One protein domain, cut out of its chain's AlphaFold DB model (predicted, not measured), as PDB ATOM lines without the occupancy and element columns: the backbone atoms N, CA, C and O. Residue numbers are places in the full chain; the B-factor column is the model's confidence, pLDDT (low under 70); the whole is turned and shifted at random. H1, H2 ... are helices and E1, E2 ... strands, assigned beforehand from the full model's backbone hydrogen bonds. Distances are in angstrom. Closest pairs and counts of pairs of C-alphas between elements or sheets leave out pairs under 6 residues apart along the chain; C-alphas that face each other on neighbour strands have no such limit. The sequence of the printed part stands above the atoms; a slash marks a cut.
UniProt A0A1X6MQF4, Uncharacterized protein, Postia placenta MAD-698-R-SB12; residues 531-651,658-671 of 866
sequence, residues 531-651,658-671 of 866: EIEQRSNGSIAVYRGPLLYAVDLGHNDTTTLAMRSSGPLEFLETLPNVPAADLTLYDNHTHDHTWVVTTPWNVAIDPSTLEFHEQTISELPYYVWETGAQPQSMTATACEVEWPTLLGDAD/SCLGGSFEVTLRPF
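Overview. This is residues 531 to 651 and 658 to 671 of the 866 residues of an uncharacterized protein of Postia placenta MAD-698-R-SB12 (UniProt A0A1X6MQF4). A strongly twisted sheet of seven strands makes one end of this domain, and a long ribbon of two strands, E4 and E5, runs away from it as an arm with the single helix H1 near its far tip. Residues 574 to 581, of which 574 belongs to H1, stick out at that tip, and the arm makes the length of the whole; a long loop, residues 615 to 631, joins E7 to E8. The printed part has 135 residues, with nine named strands and one named helix: along the chain E1 to E4 come first, then H1, then E5 to E9; the large sheet is branched, its neighbour pairs are antiparallel, and the class is mostly strand, though under half of the residues, 67 of 135, are in named elements. The whole is only just loose, close to extended, with a radius of gyration of the C-alphas of 21.2 A and spans of 65 by 44 by 25 A.

Arrangement. In the branched sheet, E8, residues 632 to 640, has three neighbours. E9, residues 664 to 670, lies on one side of it, beside residues 633 to 638; E6, residues 603 to 605, beside residues 637 to 640, and E7, residues 611 to 614, beside residues 632 to 635, lie on the other side. E8 and E9 are antiparallel at 140 degrees, with N 638 and O 664 at 2.8 A, within hydrogen-bond range. E7 and E8 form a hairpin, and N 613 and O 633 are 2.8 A apart. E6 and E8 are antiparallel, with N 604 and O 639 at 2.9 A. E8 bends by 62 degrees at residue 637, and its pairing is staggered. On the other side of E9 from E8 is E3, residues 547 to 551; N 669 and O 550 are 2.9 A apart. E2, residues 540 to 544, and E3 form a hairpin with N 544 and O 547 at 2.8 A. E1, residues 531 to 534, and E2 form another, with N 531 and O 543 at 2.8 A. E1, E2 and E3 are a meander, each strand the antiparallel neighbour of the one before. The second sheet pairs E4, residues 555 to 563, with E5, residues 586 to 597, antiparallel at 156 degrees; N 594 and O 558 are 2.8 A apart. Both are apart from the seven strands of the branched sheet. H1, residues 566 to 574, is not on the branched sheet; 4 of its 5 O i to N i+4 pairs are within hydrogen-bond range.

Along the chain. E8 measures 24.5 A from first to last C-alpha, and E9 20.2 A. E9 ends at C-alpha 670, (167.101, 127.495, 53.564). E6 and E7 are short, with 3 and 4 residues. E1 begins at C-alpha 531, (156.835, 119.287, 53.522); E2 and E3 have 5 residues each. E4 measures 21.8 A and bends by 62 degrees at residue 560. H1 measures 12.7 A and begins at C-alpha 566, (188.737, 132.650, 80.970). E5, the longest strand by residues, measures 25.8 A and bends by 108 degrees at residue 589.

Size, cuts and confidence. The two C-alphas farthest apart, those of Asn 577 and Ser 608, are 65.1 A from each other. Without residues 574 to 581 the body has 127 residues and spans 59 by 44 by 24 A. Residues 652 to 657 are cut out, and C-alphas 651 and 658 are 16.2 A apart across the cut, which lies in the link from E8 to E9. Shortly before it, residues 645 to 646 pair with residues 649 to 650, antiparallel. Of the links that are printed whole, those from H1 to E5 and from E7 to E8 are long, with 11 and 17 residues. The mean pLDDT of the printed part is 86.7, and no printed residue is under 70.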
ATOM      1  N   GLU A 531     157.415 120.007  52.383       89.25
ATOM      2  CA  GLU A 531     156.835 119.287  53.522       89.25
ATOM      3  C   GLU A 531     156.549 120.258  54.676       89.25
ATOM      4  O   GLU A 531     157.364 121.131  54.974       89.25
ATOM      5  N   ILE A 532     155.411 120.086  55.353       89.81
ATOM      6  CA  ILE A 532     155.028 120.876  56.532       89.81
ATOM      7  C   ILE A 532     154.796 119.909  57.693       89.81
ATOM      8  O   ILE A 532     153.789 119.201  57.738       89.81
ATOM      9  N   GLU A 533     155.727 119.876  58.641       84.94
ATOM     10  CA  GLU A 533     155.633 119.048  59.839       84.94
ATOM     11  C   GLU A 533     154.946 119.828  60.969       84.94
ATOM     12  O   GLU A 533     155.347 120.943  61.308       84.94
ATOM     13  N   GLN A 534     153.915 119.236  61.572       83.94
ATOM     14  CA  GLN A 534     153.223 119.805  62.730       83.94
ATOM     15  C   GLN A 534     154.026 119.542  64.010       83.94
ATOM     16  O   GLN A 534     154.443 118.411  64.265       83.94
ATOM     17  N   ARG A 535     154.232 120.577  64.826       77.19
ATOM     18  CA  ARG A 535     155.015 120.537  66.069       77.19
ATOM     19  C   ARG A 535     154.161 120.993  67.266       77.19
ATOM     20  O   ARG A 535     152.948 121.186  67.159       77.19
ATOM     21  N   SER A 536     154.763 121.085  68.452       72.56
ATOM     22  CA  SER A 536     154.056 121.429  69.694       72.56
ATOM     23  C   SER A 536     153.400 122.817  69.636       72.56
ATOM     24  O   SER A 536     153.828 123.704  68.897       72.56
ATOM     25  N   ASN A 537     152.329 122.998  70.415       78.44
ATOM     26  CA  ASN A 537     151.555 124.242  70.543       78.44
ATOM     27  C   ASN A 537     150.958 124.809  69.230       78.44
ATOM     28  O   ASN A 537     150.453 125.929  69.225       78.44
ATOM     29  N   GLY A 538     150.954 124.039  68.135       77.69
ATOM     30  CA  GLY A 538     150.521 124.509  66.811       77.69
ATOM     31  C   GLY A 538     151.619 125.219  66.012       77.69
ATOM     32  O   GLY A 538     151.328 125.819  64.982       77.69
ATOM     33  N   SER A 539     152.875 125.149  66.465       83.19
ATOM     34  CA  SER A 539     154.032 125.519  65.642       83.19
ATOM     35  C   SER A 539     154.238 124.517  64.497       83.19
ATOM     36  O   SER A 539     153.782 123.373  64.566       83.19
ATOM     37  N   ILE A 540     154.936 124.938  63.441       86.62
ATOM     38  CA  ILE A 540     155.257 124.091  62.286       86.62
ATOM     39  C   ILE A 540     156.734 124.189  61.907       86.62
ATOM     40  O   ILE A 540     157.392 125.189  62.192       86.62
ATOM     41  N   ALA A 541     157.236 123.163  61.226       84.44
ATOM     42  CA  ALA A 541     158.517 123.186  60.527       84.44
ATOM     43  C   ALA A 541     158.282 122.985  59.023       84.44
ATOM     44  O   ALA A 541     157.494 122.124  58.631       84.44
ATOM     45  N   VAL A 542     158.948 123.784  58.186       87.38
ATOM     46  CA  VAL A 542     158.809 123.741  56.722       87.38
ATOM     47  C   VAL A 542     160.101 123.211  56.117       87.38
ATOM     48  O   VAL A 542     161.172 123.745  56.399       87.38
ATOM     49  N   TYR A 543     160.011 122.188  55.274       86.44
ATOM     50  CA  TYR A 543     161.154 121.589  54.588       86.44
ATOM     51  C   TYR A 543     160.941 121.553  53.075       86.44
ATOM     52  O   TYR A 543     159.809 121.533  52.595       86.44
ATOM     53  N   ARG A 544     162.033 121.462  52.317       87.69
ATOM     54  CA  ARG A 544     162.026 121.080  50.901       87.69
ATOM     55  C   ARG A 544     163.242 120.208  50.613       87.69
ATOM     56  O   ARG A 544     164.380 120.636  50.805       87.69
ATOM     57  N   GLY A 545     163.007 118.965  50.197       85.88
ATOM     58  CA  GLY A 545     164.074 117.970  50.066       85.88
ATOM     59  C   GLY A 545     164.803 117.730  51.405       85.88
ATOM     60  O   GLY A 545     164.157 117.340  52.385       85.88
ATOM     61  N   PRO A 546     166.129 117.964  51.493       80.62
ATOM     62  CA  PRO A 546     166.871 117.907  52.752       80.62
ATOM     63  C   PRO A 546     166.908 119.244  53.529       80.62
ATOM     64  O   PRO A 546     167.381 119.262  54.665       80.62
ATOM     65  N   LEU A 547     166.453 120.363  52.957       84.62
ATOM     66  CA  LEU A 547     166.590 121.699  53.554       84.62
ATOM     67  C   LEU A 547     165.393 122.042  54.452       84.62
ATOM     68  O   LEU A 547     164.251 121.996  54.003       84.62
ATOM     69  N   LEU A 548     165.659 122.426  55.701       83.25
ATOM     70  CA  LEU A 548     164.737 123.162  56.571       83.25
ATOM     71  C   LEU A 548     164.686 124.620  56.097       83.25
ATOM     72  O   LEU A 548     165.697 125.154  55.642       83.25
ATOM     73  N   TYR A 549     163.534 125.268  56.232       84.12
ATOM     74  CA  TYR A 549     163.349 126.688  55.947       84.12
ATOM     75  C   TYR A 549     163.019 127.458  57.230       84.12
ATOM     76  O   TYR A 549     162.264 126.980  58.076       84.12
ATOM     77  N   ALA A 550     163.570 128.666  57.361       84.56
ATOM     78  CA  ALA A 550     163.278 129.592  58.455       84.56
ATOM     79  C   ALA A 550     163.059 131.017  57.935       84.56
ATOM     80  O   ALA A 550     163.485 131.356  56.831       84.56
ATOM     81  N   VAL A 551     162.378 131.835  58.741       85.88
ATOM     82  CA  VAL A 551     162.113 133.252  58.461       85.88
ATOM     83  C   VAL A 551     163.425 134.033  58.331       85.88
ATOM     84  O   VAL A 551     164.313 133.914  59.173       85.88
ATOM     85  N   ASP A 552     163.521 134.845  57.280       84.56
ATOM     86  CA  ASP A 552     164.641 135.751  57.024       84.56
ATOM     87  C   ASP A 552     164.555 136.967  57.964       84.56
ATOM     88  O   ASP A 552     163.805 137.912  57.709       84.56
ATOM     89  N   LEU A 553     165.266 136.915  59.094       83.38
ATOM     90  CA  LEU A 553     165.283 137.992  60.086       83.38
ATOM     91  C   LEU A 553     166.409 138.982  59.783       83.38
ATOM     92  O   LEU A 553     167.586 138.627  59.799       83.38
ATOM     93  N   GLY A 554     166.042 140.244  59.562       81.38
ATOM     94  CA  GLY A 554     167.007 141.333  59.488       81.38
ATOM     95  C   GLY A 554     167.634 141.588  60.857       81.38
ATOM     96  O   GLY A 554     166.961 141.491  61.885       81.38
ATOM     97  N   HIS A 555     168.919 141.938  60.877       83.75
ATOM     98  CA  HIS A 555     169.692 142.193  62.092       83.75
ATOM     99  C   HIS A 555     170.751 143.278  61.882       83.75
ATOM    100  O   HIS A 555     171.160 143.565  60.759       83.75
ATOM    101  N   ASN A 556     171.222 143.858  62.986       86.38
ATOM    102  CA  ASN A 556     172.483 144.598  63.025       86.38
ATOM    103  C   ASN A 556     173.614 143.641  63.408       86.38
ATOM    104  O   ASN A 556     173.487 142.940  64.410       86.38
ATOM    105  N   ASP A 557     174.724 143.672  62.667       87.38
ATOM    106  CA  ASP A 557     175.985 143.020  63.036       87.38
ATOM    107  C   ASP A 557     176.935 144.039  63.682       87.38
ATOM    108  O   ASP A 557     177.217 145.092  63.102       87.38
ATOM    109  N   THR A 558     177.408 143.747  64.893       90.81
ATOM    110  CA  THR A 558     178.410 144.543  65.610       90.81
ATOM    111  C   THR A 558     179.602 143.677  65.999       90.81
ATOM    112  O   THR A 558     179.448 142.605  66.582       90.81
ATOM    113  N   THR A 559     180.811 144.144  65.677       90.88
ATOM    114  CA  THR A 559     182.052 143.388  65.883       90.88
ATOM    115  C   THR A 559     182.915 143.960  67.004       90.88
ATOM    116  O   THR A 559     183.074 145.176  67.144       90.88
ATOM    117  N   THR A 560     183.532 143.075  67.786       90.69
ATOM    118  CA  THR A 560     184.583 143.403  68.761       90.69
ATOM    119  C   THR A 560     185.893 142.705  68.399       90.69
ATOM    120  O   THR A 560     185.950 141.907  67.464       90.69
ATOM    121  N   LEU A 561     186.984 142.994  69.115       89.44
ATOM    122  CA  LEU A 561     188.121 142.063  69.142       89.44
ATOM    123  C   LEU A 561     187.661 140.732  69.744       89.44
ATOM    124  O   LEU A 561     186.769 140.734  70.599       89.44
ATOM    125  N   ALA A 562     188.257 139.628  69.301       87.81
ATOM    126  CA  ALA A 562     187.879 138.314  69.793       87.81
ATOM    127  C   ALA A 562     188.296 138.110  71.252       87.81
ATOM    128  O   ALA A 562     189.446 138.378  71.606       87.81
ATOM    129  N   MET A 563     187.382 137.645  72.101       88.25
ATOM    130  CA  MET A 563     187.662 137.348  73.504       88.25
ATOM    131  C   MET A 563     188.224 135.928  73.639       88.25
ATOM    132  O   MET A 563     187.654 134.972  73.113       88.25
ATOM    133  N   ARG A 564     189.339 135.779  74.363       87.12
ATOM    134  CA  ARG A 564     189.840 134.470  74.809       87.12
ATOM    135  C   ARG A 564     189.036 134.004  76.019       87.12
ATOM    136  O   ARG A 564     188.683 134.817  76.875       87.12
ATOM    137  N   SER A 565     188.753 132.708  76.111       85.44
ATOM    138  CA  SER A 565     187.964 132.184  77.233       85.44
ATOM    139  C   SER A 565     188.760 132.180  78.545       85.44
ATOM    140  O   SER A 565     189.956 131.879  78.559       85.44
ATOM    141  N   SER A 566     188.089 132.484  79.664       82.31
ATOM    142  CA  SER A 566     188.737 132.650  80.970       82.31
ATOM    143  C   SER A 566     189.357 131.359  81.503       82.31
ATOM    144  O   SER A 566     190.507 131.392  81.905       82.31
ATOM    145  N   GLY A 567     188.674 130.211  81.433       82.25
ATOM    146  CA  GLY A 567     189.224 128.932  81.916       82.25
ATOM    147  C   GLY A 567     190.530 128.513  81.209       82.25
ATOM    148  O   GLY A 567     191.528 128.253  81.879       82.25
ATOM    149  N   PRO A 568     190.570 128.498  79.863       85.06
ATOM    150  CA  PRO A 568     191.797 128.355  79.075       85.06
ATOM    151  C   PRO A 568     192.904 129.362  79.420       85.06
ATOM    152  O   PRO A 568     194.072 128.982  79.498       85.06
ATOM    153  N   LEU A 569     192.549 130.630  79.649       86.44
ATOM    154  CA  LEU A 569     193.495 131.689  80.006       86.44
ATOM    155  C   LEU A 569     194.063 131.500  81.427       86.44
ATOM    156  O   LEU A 569     195.273 131.582  81.617       86.44
ATOM    157  N   GLU A 570     193.216 131.158  82.398       88.38
ATOM    158  CA  GLU A 570     193.594 130.786  83.767       88.38
ATOM    159  C   GLU A 570     194.526 129.563  83.770       88.38
ATOM    160  O   GLU A 570     195.505 129.537  84.515       88.38
ATOM    161  N   PHE A 571     194.292 128.573  82.897       87.19
ATOM    162  CA  PHE A 571     195.213 127.446  82.733       87.19
ATOM    163  C   PHE A 571     196.556 127.882  82.124       87.19
ATOM    164  O   PHE A 571     197.602 127.491  82.647       87.19
ATOM    165  N   LEU A 572     196.562 128.727  81.082       88.19
ATOM    166  CA  LEU A 572     197.797 129.299  80.522       88.19
ATOM    167  C   LEU A 572     198.625 130.044  81.579       88.19
ATOM    168  O   LEU A 572     199.845 129.899  81.591       88.19
ATOM    169  N   GLU A 573     197.997 130.794  82.488       89.12
ATOM    170  CA  GLU A 573     198.699 131.497  83.572       89.12
ATOM    171  C   GLU A 573     199.451 130.551  84.532       89.12
ATOM    172  O   GLU A 573     200.413 130.974  85.179       89.12
ATOM    173  N   THR A 574     199.083 129.264  84.599       89.12
ATOM    174  CA  THR A 574     199.826 128.257  85.382       89.12
ATOM    175  C   THR A 574     201.097 127.748  84.692       89.12
ATOM    176  O   THR A 574     201.988 127.218  85.362       89.12
ATOM    177  N   LEU A 575     201.208 127.894  83.366       87.69
ATOM    178  CA  LEU A 575     202.269 127.269  82.577       87.69
ATOM    179  C   LEU A 575     203.572 128.098  82.580       87.69
ATOM    180  O   LEU A 575     203.560 129.331  82.530       87.69
ATOM    181  N   PRO A 576     204.752 127.451  82.597       84.88
ATOM    182  CA  PRO A 576     206.022 128.162  82.654       84.88
ATOM    183  C   PRO A 576     206.412 128.773  81.296       84.88
ATOM    184  O   PRO A 576     206.559 128.074  80.295       84.88
ATOM    185  N   ASN A 577     206.742 130.069  81.301       85.50
ATOM    186  CA  ASN A 577     207.256 130.836  80.151       85.50
ATOM    187  C   ASN A 577     206.255 131.072  78.995       85.50
ATOM    188  O   ASN A 577     206.678 131.182  77.841       85.50
ATOM    189  N   VAL A 578     204.951 131.188  79.276       87.81
ATOM    190  CA  VAL A 578     203.965 131.606  78.259       87.81
ATOM    191  C   VAL A 578     204.309 133.002  77.704       87.81
ATOM    192  O   VAL A 578     204.673 133.895  78.477       87.81
ATOM    193  N   PRO A 579     204.223 133.236  76.377       88.69
ATOM    194  CA  PRO A 579     204.412 134.564  75.801       88.69
ATOM    195  C   PRO A 579     203.393 135.570  76.351       88.69
ATOM    196  O   PRO A 579     202.202 135.290  76.387       88.69
ATOM    197  N   ALA A 580     203.824 136.788  76.686       87.50
ATOM    198  CA  ALA A 580     202.922 137.816  77.227       87.50
ATOM    199  C   ALA A 580     201.777 138.222  76.270       87.50
ATOM    200  O   ALA A 580     200.754 138.720  76.722       87.50
ATOM    201  N   ALA A 581     201.936 137.993  74.960       85.94
ATOM    202  CA  ALA A 581     200.877 138.184  73.965       85.94
ATOM    203  C   ALA A 581     199.816 137.068  73.973       85.94
ATOM    204  O   ALA A 581     198.747 137.255  73.413       85.94
ATOM    205  N   ASP A 582     200.102 135.918  74.594       85.00
ATOM    206  CA  ASP A 582     199.141 134.827  74.760       85.00
ATOM    207  C   ASP A 582     198.364 134.896  76.085       85.00
ATOM    208  O   ASP A 582     197.383 134.176  76.255       85.00
ATOM    209  N   LEU A 583     198.763 135.805  76.980       87.44
ATOM    210  CA  LEU A 583     198.098 136.104  78.253       87.44
ATOM    211  C   LEU A 583     197.166 137.334  78.162       87.44
ATOM    212  O   LEU A 583     196.788 137.911  79.178       87.44
ATOM    213  N   THR A 584     196.812 137.786  76.954       89.56
ATOM    214  CA  THR A 584     195.858 138.890  76.763       89.56
ATOM    215  C   THR A 584     194.429 138.371  76.626       89.56
ATOM    216  O   THR A 584     194.167 137.461  75.848       89.56
ATOM    217  N   LEU A 585     193.480 139.017  77.315       87.44
ATOM    218  CA  LEU A 585     192.043 138.690  77.251       87.44
ATOM    219  C   LEU A 585     191.451 138.772  75.831       87.44
ATOM    220  O   LEU A 585     190.436 138.140  75.553       87.44
ATOM    221  N   TYR A 586     192.072 139.546  74.940       88.69
ATOM    222  CA  TYR A 586     191.640 139.701  73.555       88.69
ATOM    223  C   TYR A 586     192.720 139.233  72.584       88.69
ATOM    224  O   TYR A 586     193.904 139.522  72.787       88.69
ATOM    225  N   ASP A 587     192.295 138.570  71.513       85.06
ATOM    226  CA  ASP A 587     193.111 138.286  70.338       85.06
ATOM    227  C   ASP A 587     192.874 139.349  69.245       85.06
ATOM    228  O   ASP A 587     191.848 140.033  69.223       85.06
ATOM    229  N   ASN A 588     193.851 139.533  68.357       86.06
ATOM    230  CA  ASN A 588     193.847 140.562  67.313       86.06
ATOM    231  C   ASN A 588     193.927 140.007  65.879       86.06
ATOM    232  O   ASN A 588     193.999 140.797  64.935       86.06
ATOM    233  N   HIS A 589     193.901 138.684  65.702       86.19
ATOM    234  CA  HIS A 589     193.808 138.034  64.389       86.19
ATOM    235  C   HIS A 589     192.354 137.832  63.933       86.19
ATOM    236  O   HIS A 589     192.121 137.501  62.770       86.19
ATOM    237  N   THR A 590     191.385 137.989  64.841       87.25
ATOM    238  CA  THR A 590     189.972 137.630  64.653       87.25
ATOM    239  C   THR A 590     189.028 138.617  65.348       87.25
ATOM    240  O   THR A 590     189.452 139.472  66.130       87.25
ATOM    241  N   HIS A 591     187.737 138.500  65.034       89.69
ATOM    242  CA  HIS A 591     186.668 139.330  65.576       89.69
ATOM    243  C   HIS A 591     185.510 138.465  66.063       89.69
ATOM    244  O   HIS A 591     185.146 137.494  65.400       89.69
ATOM    245  N   ASP A 592     184.909 138.876  67.176       90.94
ATOM    246  CA  ASP A 592     183.664 138.294  67.669       90.94
ATOM    247  C   ASP A 592     182.493 139.179  67.224       90.94
ATOM    248  O   ASP A 592     182.577 140.410  67.252       90.94
ATOM    249  N   HIS A 593     181.413 138.542  66.785       90.00
ATOM    250  CA  HIS A 593     180.217 139.147  66.216       90.00
ATOM    251  C   HIS A 593     179.034 139.042  67.184       90.00
ATOM    252  O   HIS A 593     178.794 138.009  67.817       90.00
ATOM    253  N   THR A 594     178.259 140.121  67.257       89.06
ATOM    254  CA  THR A 594     176.982 140.211  67.967       89.06
ATOM    255  C   THR A 594     175.894 140.621  66.980       89.06
ATOM    256  O   THR A 594     175.983 141.676  66.354       89.06
ATOM    257  N   TRP A 595     174.866 139.785  66.836       86.56
ATOM    258  CA  TRP A 595     173.738 139.998  65.929       86.56
ATOM    259  C   TRP A 595     172.453 140.224  66.722       86.56
ATOM    260  O   TRP A 595     172.035 139.365  67.498       86.56
ATOM    261  N   VAL A 596     171.802 141.368  66.519       85.38
ATOM    262  CA  VAL A 596     170.531 141.712  67.180       85.38
ATOM    263  C   VAL A 596     169.483 142.005  66.117       85.38
ATOM    264  O   VAL A 596     169.720 142.843  65.244       85.38
ATOM    265  N   VAL A 597     168.340 141.315  66.174       85.75
ATOM    266  CA  VAL A 597     167.284 141.444  65.160       85.75
ATOM    267  C   VAL A 597     166.669 142.844  65.127       85.75
ATOM    268  O   VAL A 597     166.472 143.496  66.153       85.75
ATOM    269  N   THR A 598     166.367 143.301  63.917       85.25
ATOM    270  CA  THR A 598     165.758 144.600  63.596       85.25
ATOM    271  C   THR A 598     164.359 144.454  62.983       85.25
ATOM    272  O   THR A 598     163.662 145.453  62.810       85.25
ATOM    273  N   THR A 599     163.929 143.223  62.689       84.19
ATOM    274  CA  THR A 599     162.599 142.866  62.164       84.19
ATOM    275  C   THR A 599     161.766 142.089  63.196       84.19
ATOM    276  O   THR A 599     162.352 141.420  64.052       84.19
ATOM    277  N   PRO A 600     160.419 142.102  63.116       85.06
ATOM    278  CA  PRO A 600     159.570 141.266  63.967       85.06
ATOM    279  C   PRO A 600     159.899 139.777  63.804       85.06
ATOM    280  O   PRO A 600     159.895 139.249  62.692       85.06
ATOM    281  N   TRP A 601     160.185 139.104  64.918       86.69
ATOM    282  CA  TRP A 601     160.491 137.667  64.979       86.69
ATOM    283  C   TRP A 601     159.323 136.846  65.541       86.69
ATOM    284  O   TRP A 601     159.197 135.655  65.266       86.69
ATOM    285  N   ASN A 602     158.454 137.495  66.317       90.44
ATOM    286  CA  ASN A 602     157.277 136.955  66.990       90.44
ATOM    287  C   ASN A 602     156.115 136.758  65.999       90.44
ATOM    288  O   ASN A 602     155.052 137.361  66.140       90.44
ATOM    289  N   VAL A 603     156.332 135.952  64.959       89.81
ATOM    290  CA  VAL A 603     155.411 135.813  63.821       89.81
ATOM    291  C   VAL A 603     154.765 134.430  63.751       89.81
ATOM    292  O   VAL A 603     155.409 133.412  63.996       89.81
ATOM    293  N   ALA A 604     153.493 134.394  63.359       90.38
ATOM    294  CA  ALA A 604     152.818 133.190  62.884       90.38
ATOM    295  C   ALA A 604     152.607 133.289  61.368       90.38
ATOM    296  O   ALA A 604     152.340 134.375  60.852       90.38
ATOM    297  N   ILE A 605     152.718 132.162  60.662       90.44
ATOM    298  CA  ILE A 605     152.555 132.066  59.202       90.44
ATOM    299  C   ILE A 605     151.324 131.229  58.846       90.44
ATOM    300  O   ILE A 605     151.050 130.231  59.512       90.44
ATOM    301  N   ASP A 606     150.600 131.606  57.789       90.75
ATOM    302  CA  ASP A 606     149.543 130.781  57.199       90.75
ATOM    303  C   ASP A 606     150.176 129.751  56.244       90.75
ATOM    304  O   ASP A 606     150.618 130.124  55.148       90.75
ATOM    305  N   PRO A 607     150.209 128.449  56.594       90.19
ATOM    306  CA  PRO A 607     150.906 127.449  55.791       90.19
ATOM    307  C   PRO A 607     150.204 127.157  54.457       90.19
ATOM    308  O   PRO A 607     150.810 126.563  53.571       90.19
ATOM    309  N   SER A 608     148.942 127.575  54.288       91.19
ATOM    310  CA  SER A 608     148.216 127.457  53.015       91.19
ATOM    311  C   SER A 608     148.637 128.506  51.979       91.19
ATOM    312  O   SER A 608     148.301 128.374  50.803       91.19
ATOM    313  N   THR A 609     149.406 129.515  52.403       93.94
ATOM    314  CA  THR A 609     149.928 130.601  51.556       93.94
ATOM    315  C   THR A 609     151.413 130.450  51.203       93.94
ATOM    316  O   THR A 609     151.992 131.372  50.638       93.94
ATOM    317  N   LEU A 610     152.033 129.308  51.535       94.25
ATOM    318  CA  LEU A 610     153.435 129.022  51.221       94.25
ATOM    319  C   LEU A 610     153.648 128.867  49.705       94.25
ATOM    320  O   LEU A 610     153.287 127.846  49.118       94.25
ATOM    321  N   GLU A 611     154.288 129.859  49.086       94.56
ATOM    322  CA  GLU A 611     154.740 129.817  47.693       94.56
ATOM    323  C   GLU A 611     156.262 129.617  47.639       94.56
ATOM    324  O   GLU A 611     157.008 130.219  48.411       94.56
ATOM    325  N   PHE A 612     156.739 128.755  46.738       93.50
ATOM    326  CA  PHE A 612     158.166 128.474  46.556       93.50
ATOM    327  C   PHE A 612     158.707 129.158  45.298       93.50
ATOM    328  O   PHE A 612     158.148 129.011  44.212       93.50
ATOM    329  N   HIS A 613     159.844 129.836  45.450       92.44
ATOM    330  CA  HIS A 613     160.499 130.639  44.420       92.44
ATOM    331  C   HIS A 613     161.921 130.133  44.182       92.44
ATOM    332  O   HIS A 613     162.710 130.009  45.121       92.44
ATOM    333  N   GLU A 614     162.265 129.888  42.918       89.00
ATOM    334  CA  GLU A 614     163.573 129.377  42.501       89.00
ATOM    335  C   GLU A 614     164.109 130.182  41.317       89.00
ATOM    336  O   GLU A 614     163.438 130.355  40.297       89.00
ATOM    337  N   GLN A 615     165.324 130.708  41.462       86.94
ATOM    338  CA  GLN A 615     165.980 131.537  40.458       86.94
ATOM    339  C   GLN A 615     166.932 130.698  39.604       86.94
ATOM    340  O   GLN A 615     167.828 130.032  40.121       86.94
ATOM    341  N   THR A 616     166.794 130.772  38.278       82.12
ATOM    342  CA  THR A 616     167.739 130.129  37.357       82.12
ATOM    343  C   THR A 616     169.085 130.857  37.378       82.12
ATOM    344  O   THR A 616     169.250 131.905  36.752       82.12
ATOM    345  N   ILE A 617     170.055 130.279  38.083       81.56
ATOM    346  CA  ILE A 617     171.449 130.730  38.139       81.56
ATOM    347  C   ILE A 617     172.345 129.867  37.237       81.56
ATOM    348  O   ILE A 617     171.999 128.738  36.902       81.56
ATOM    349  N   SER A 618     173.500 130.397  36.829       80.50
ATOM    350  CA  SER A 618     174.492 129.655  36.028       80.50
ATOM    351  C   SER A 618     175.596 128.991  36.857       80.50
ATOM    352  O   SER A 618     176.280 128.105  36.355       80.50
ATOM    353  N   GLU A 619     175.818 129.474  38.079       83.50
ATOM    354  CA  GLU A 619     176.811 128.989  39.041       83.50
ATOM    355  C   GLU A 619     176.409 129.500  40.437       83.50
ATOM    356  O   GLU A 619     175.970 130.647  40.564       83.50
ATOM    357  N   LEU A 620     176.536 128.667  41.474       88.50
ATOM    358  CA  LEU A 620     176.299 129.070  42.865       88.50
ATOM    359  C   LEU A 620     177.421 130.004  43.371       88.50
ATOM    360  O   LEU A 620     178.594 129.776  43.062       88.50
ATOM    361  N   PRO A 621     177.105 131.036  44.177       88.31
ATOM    362  CA  PRO A 621     178.107 131.963  44.697       88.31
ATOM    363  C   PRO A 621     179.103 131.274  45.641       88.31
ATOM    364  O   PRO A 621     178.820 130.242  46.248       88.31
ATOM    365  N   TYR A 622     180.287 131.877  45.790       88.75
ATOM    366  CA  TYR A 622     181.390 131.303  46.572       88.75
ATOM    367  C   TYR A 622     181.020 131.061  48.047       88.75
ATOM    368  O   TYR A 622     181.296 129.989  48.582       88.75
ATOM    369  N   TYR A 623     180.327 132.015  48.676       87.06
ATOM    370  CA  TYR A 623     179.737 131.866  50.009       87.06
ATOM    371  C   TYR A 623     178.273 131.415  49.894       87.06
ATOM    372  O   TYR A 623     177.350 132.161  50.198       87.06
ATOM    373  N   VAL A 624     178.043 130.182  49.431       84.44
ATOM    374  CA  VAL A 624     176.686 129.662  49.146       84.44
ATOM    375  C   VAL A 624     175.746 129.620  50.367       84.44
ATOM    376  O   VAL A 624     174.529 129.553  50.213       84.44
ATOM    377  N   TRP A 625     176.295 129.697  51.581       81.44
ATOM    378  CA  TRP A 625     175.551 129.760  52.844       81.44
ATOM    379  C   TRP A 625     175.457 131.185  53.438       81.44
ATOM    380  O   TRP A 625     174.994 131.344  54.560       81.44
ATOM    381  N   GLU A 626     175.873 132.234  52.718       82.44
ATOM    382  CA  GLU A 626     175.555 133.627  53.081       82.44
ATOM    383  C   GLU A 626     174.049 133.886  52.883       82.44
ATOM    384  O   GLU A 626     173.431 133.348  51.961       82.44
ATOM    385  N   THR A 627     173.408 134.652  53.766       77.06
ATOM    386  CA  THR A 627     171.940 134.763  53.789       77.06
ATOM    387  C   THR A 627     171.415 135.477  52.540       77.06
ATOM    388  O   THR A 627     171.725 136.640  52.292       77.06
ATOM    389  N   GLY A 628     170.620 134.765  51.734       78.44
ATOM    390  CA  GLY A 628     170.126 135.256  50.443       78.44
ATOM    391  C   GLY A 628     171.035 134.946  49.248       78.44
ATOM    392  O   GLY A 628     170.703 135.328  48.131       78.44
ATOM    393  N   ALA A 629     172.143 134.225  49.452       84.06
ATOM    394  CA  ALA A 629     173.006 133.726  48.379       84.06
ATOM    395  C   ALA A 629     172.453 132.457  47.687       84.06
ATOM    396  O   ALA A 629     172.963 132.036  46.648       84.06
ATOM    397  N   GLN A 630     171.416 131.840  48.257       86.62
ATOM    398  CA  GLN A 630     170.755 130.649  47.725       86.62
ATOM    399  C   GLN A 630     169.788 131.039  46.589       86.62
ATOM    400  O   GLN A 630     169.067 132.027  46.730       86.62
ATOM    401  N   PRO A 631     169.677 130.251  45.499       88.38
ATOM    402  CA  PRO A 631     168.698 130.504  44.436       88.38
ATOM    403  C   PRO A 631     167.249 130.224  44.864       88.38
ATOM    404  O   PRO A 631     166.325 130.576  44.133       88.38
ATOM    405  N   GLN A 632     167.052 129.576  46.014       89.75
ATOM    406  CA  GLN A 632     165.763 129.128  46.529       89.75
ATOM    407  C   GLN A 632     165.293 129.971  47.725       89.75
ATOM    408  O   GLN A 632     166.064 130.267  48.640       89.75
ATOM    409  N   SER A 633     164.002 130.289  47.750       91.38
ATOM    410  CA  SER A 633     163.304 130.932  48.873       91.38
ATOM    411  C   SER A 633     161.822 130.554  48.870       91.38
ATOM    412  O   SER A 633     161.306 130.063  47.871       91.38
ATOM    413  N   MET A 634     161.112 130.812  49.964       93.44
ATOM    414  CA  MET A 634     159.647 130.752  50.003       93.44
ATOM    415  C   MET A 634     159.080 132.093  50.467       93.44
ATOM    416  O   MET A 634     159.739 132.802  51.227       93.44
ATOM    417  N   THR A 635     157.860 132.423  50.057       95.19
ATOM    418  CA  THR A 635     157.058 133.479  50.690       95.19
ATOM    419  C   THR A 635     155.861 132.866  51.405       95.19
ATOM    420  O   THR A 635     155.378 131.798  51.030       95.19
ATOM    421  N   ALA A 636     155.398 133.523  52.464       94.81
ATOM    422  CA  ALA A 636     154.159 133.186  53.156       94.81
ATOM    423  C   ALA A 636     153.466 134.456  53.654       94.81
ATOM    424  O   ALA A 636     154.114 135.463  53.944       94.81
ATOM    425  N   THR A 637     152.148 134.393  53.826       95.19
ATOM    426  CA  THR A 637     151.409 135.394  54.597       95.19
ATOM    427  C   THR A 637     151.660 135.155  56.084       95.19
ATOM    428  O   THR A 637     151.484 134.043  56.581       95.19
ATOM    429  N   ALA A 638     152.063 136.202  56.796       93.00
ATOM    430  CA  ALA A 638     152.393 136.190  58.212       93.00
ATOM    431  C   ALA A 638     151.627 137.267  58.984       93.00
ATOM    432  O   ALA A 638     151.134 138.238  58.408       93.00
ATOM    433  N   CYS A 639     151.561 137.121  60.303       93.00
ATOM    434  CA  CYS A 639     151.128 138.167  61.222       93.00
ATOM    435  C   CYS A 639     151.967 138.134  62.506       93.00
ATOM    436  O   CYS A 639     152.446 137.077  62.919       93.00
ATOM    437  N   GLU A 640     152.130 139.285  63.159       92.94
ATOM    438  CA  GLU A 640     152.704 139.337  64.506       92.94
ATOM    439  C   GLU A 640     151.741 138.725  65.528       92.94
ATOM    440  O   GLU A 640     150.528 138.957  65.477       92.94
ATOM    441  N   VAL A 641     152.291 137.968  66.475       92.31
ATOM    442  CA  VAL A 641     151.575 137.303  67.566       92.31
ATOM    443  C   VAL A 641     152.225 137.614  68.917       92.31
ATOM    444  O   VAL A 641     153.380 138.039  68.989       92.31
ATOM    445  N   GLU A 642     151.483 137.396  70.003       90.00
ATOM    446  CA  GLU A 642     151.998 137.523  71.370       90.00
ATOM    447  C   GLU A 642     152.876 136.310  71.719       90.00
ATOM    448  O   GLU A 642     152.411 135.315  72.274       90.00
ATOM    449  N   TRP A 643     154.156 136.385  71.348       89.50
ATOM    450  CA  TRP A 643     155.183 135.414  71.722       89.50
ATOM    451  C   TRP A 643     156.066 136.024  72.827       89.50
ATOM    452  O   TRP A 643     156.786 136.988  72.556       89.50
ATOM    453  N   PRO A 644     156.011 135.523  74.075       86.88
ATOM    454  CA  PRO A 644     156.822 136.059  75.165       86.88
ATOM    455  C   PRO A 644     158.307 135.693  75.024       86.88
ATOM    456  O   PRO A 644     158.674 134.708  74.379       86.88
ATOM    457  N   THR A 645     159.167 136.472  75.680       84.94
ATOM    458  CA  THR A 645     160.574 136.119  75.896       84.94
ATOM    459  C   THR A 645     160.800 135.638  77.325       84.94
ATOM    460  O   THR A 645     160.327 136.248  78.287       84.94
ATOM    461  N   LEU A 646     161.569 134.563  77.474       77.56
ATOM    462  CA  LEU A 646     162.018 134.045  78.759       77.56
ATOM    463  C   LEU A 646     163.487 134.425  78.946       77.56
ATOM    464  O   LEU A 646     164.359 133.938  78.235       77.56
ATOM    465  N   LEU A 647     163.763 135.314  79.907       75.75
ATOM    466  CA  LEU A 647     165.126 135.753  80.261       75.75
ATOM    467  C   LEU A 647     165.928 136.312  79.060       75.75
ATOM    468  O   LEU A 647     167.145 136.176  78.981       75.75
ATOM    469  N   GLY A 648     165.224 136.971  78.132       77.44
ATOM    470  CA  GLY A 648     165.775 137.575  76.913       77.44
ATOM    471  C   GLY A 648     165.727 136.672  75.676       77.44
ATOM    472  O   GLY A 648     165.759 137.186  74.561       77.44
ATOM    473  N   ASP A 649     165.591 135.360  75.856       77.75
ATOM    474  CA  ASP A 649     165.471 134.367  74.785       77.75
ATOM    475  C   ASP A 649     164.001 134.179  74.359       77.75
ATOM    476  O   ASP A 649     163.089 134.530  75.108       77.75
ATOM    477  N   ALA A 650     163.731 133.629  73.170       79.75
ATOM    478  CA  ALA A 650     162.357 133.301  72.770       79.75
ATOM    479  C   ALA A 650     161.824 132.114  73.595       79.75
ATOM    480  O   ALA A 650     162.453 131.056  73.637       79.75
ATOM    481  N   ASP A 651     160.663 132.280  74.238       80.38
ATOM    482  CA  ASP A 651     160.031 131.225  75.042       80.38
ATOM    483  C   ASP A 651     159.388 130.141  74.142       80.38
ATOM    484  O   ASP A 651     159.455 130.190  72.907       80.38
ATOM    485  N   SER A 658     147.203 134.184  68.199       85.19
ATOM    486  CA  SER A 658     146.254 135.050  67.487       85.19
ATOM    487  C   SER A 658     146.963 136.297  66.963       85.19
ATOM    488  O   SER A 658     147.760 136.897  67.683       85.19
ATOM    489  N   CYS A 659     146.664 136.693  65.723       89.69
ATOM    490  CA  CYS A 659     147.261 137.871  65.093       89.69
ATOM    491  C   CYS A 659     146.938 139.156  65.873       89.69
ATOM    492  O   CYS A 659     145.769 139.489  66.072       89.69
ATOM    493  N   LEU A 660     147.975 139.906  66.251       88.62
ATOM    494  CA  LEU A 660     147.864 141.202  66.931       88.62
ATOM    495  C   LEU A 660     147.566 142.364  65.969       88.62
ATOM    496  O   LEU A 660     147.089 143.417  66.393       88.62
ATOM    497  N   GLY A 661     147.851 142.184  64.678       86.75
ATOM    498  CA  GLY A 661     147.761 143.226  63.658       86.75
ATOM    499  C   GLY A 661     147.369 142.700  62.278       86.75
ATOM    500  O   GLY A 661     146.858 141.591  62.130       86.75
ATOM    501  N   GLY A 662     147.594 143.531  61.258       88.69
ATOM    502  CA  GLY A 662     147.378 143.153  59.861       88.69
ATOM    503  C   GLY A 662     148.400 142.124  59.370       88.69
ATOM    504  O   GLY A 662     149.516 142.050  59.881       88.69
ATOM    505  N   SER A 663     148.015 141.351  58.359       92.00
ATOM    506  CA  SER A 663     148.898 140.389  57.704       92.00
ATOM    507  C   SER A 663     149.882 141.062  56.743       92.00
ATOM    508  O   SER A 663     149.504 141.988  56.021       92.00
ATOM    509  N   PHE A 664     151.104 140.545  56.672       93.19
ATOM    510  CA  PHE A 664     152.163 140.958  55.748       93.19
ATOM    511  C   PHE A 664     152.798 139.735  55.070       93.19
ATOM    512  O   PHE A 664     152.532 138.602  55.456       93.19
ATOM    513  N   GLU A 665     153.622 139.946  54.045       94.00
ATOM    514  CA  GLU A 665     154.393 138.869  53.413       94.00
ATOM    515  C   GLU A 665     155.742 138.701  54.125       94.00
ATOM    516  O   GLU A 665     156.447 139.683  54.363       94.00
ATOM    517  N   VAL A 666     156.106 137.462  54.455       92.25
ATOM    518  CA  VAL A 666     157.412 137.102  55.018       92.25
ATOM    519  C   VAL A 666     158.176 136.209  54.043       92.25
ATOM    520  O   VAL A 666     157.592 135.335  53.403       92.25
ATOM    521  N   THR A 667     159.491 136.410  53.937       91.25
ATOM    522  CA  THR A 667     160.385 135.507  53.200       91.25
ATOM    523  C   THR A 667     160.958 134.455  54.146       91.25
ATOM    524  O   THR A 667     161.421 134.782  55.238       91.25
ATOM    525  N   LEU A 668     160.970 133.198  53.708       88.62
ATOM    526  CA  LEU A 668     161.725 132.114  54.324       88.62
ATOM    527  C   LEU A 668     162.879 131.701  53.401       88.62
ATOM    528  O   LEU A 668     162.736 131.673  52.175       88.62
ATOM    529  N   ARG A 669     164.017 131.328  53.987       87.25
ATOM    530  CA  ARG A 669     165.202 130.821  53.275       87.25
ATOM    531  C   ARG A 669     165.619 129.450  53.811       87.25
ATOM    532  O   ARG A 669     165.260 129.133  54.948       87.25
ATOM    533  N   PRO A 670     166.394 128.659  53.039       83.62
ATOM    534  CA  PRO A 670     167.101 127.495  53.564       83.62
ATOM    535  C   PRO A 670     167.852 127.837  54.853       83.62
ATOM    536  O   PRO A 670     168.418 128.926  54.957       83.62
ATOM    537  N   PHE A 671     167.854 126.926  55.827       70.12
ATOM    538  CA  PHE A 671     168.323 127.215  57.177       70.12
ATOM    539  C   PHE A 671     169.835 127.485  57.238       70.12
ATOM    540  O   PHE A 671     170.662 126.596  57.444       70.12
TER     541      PHE A 671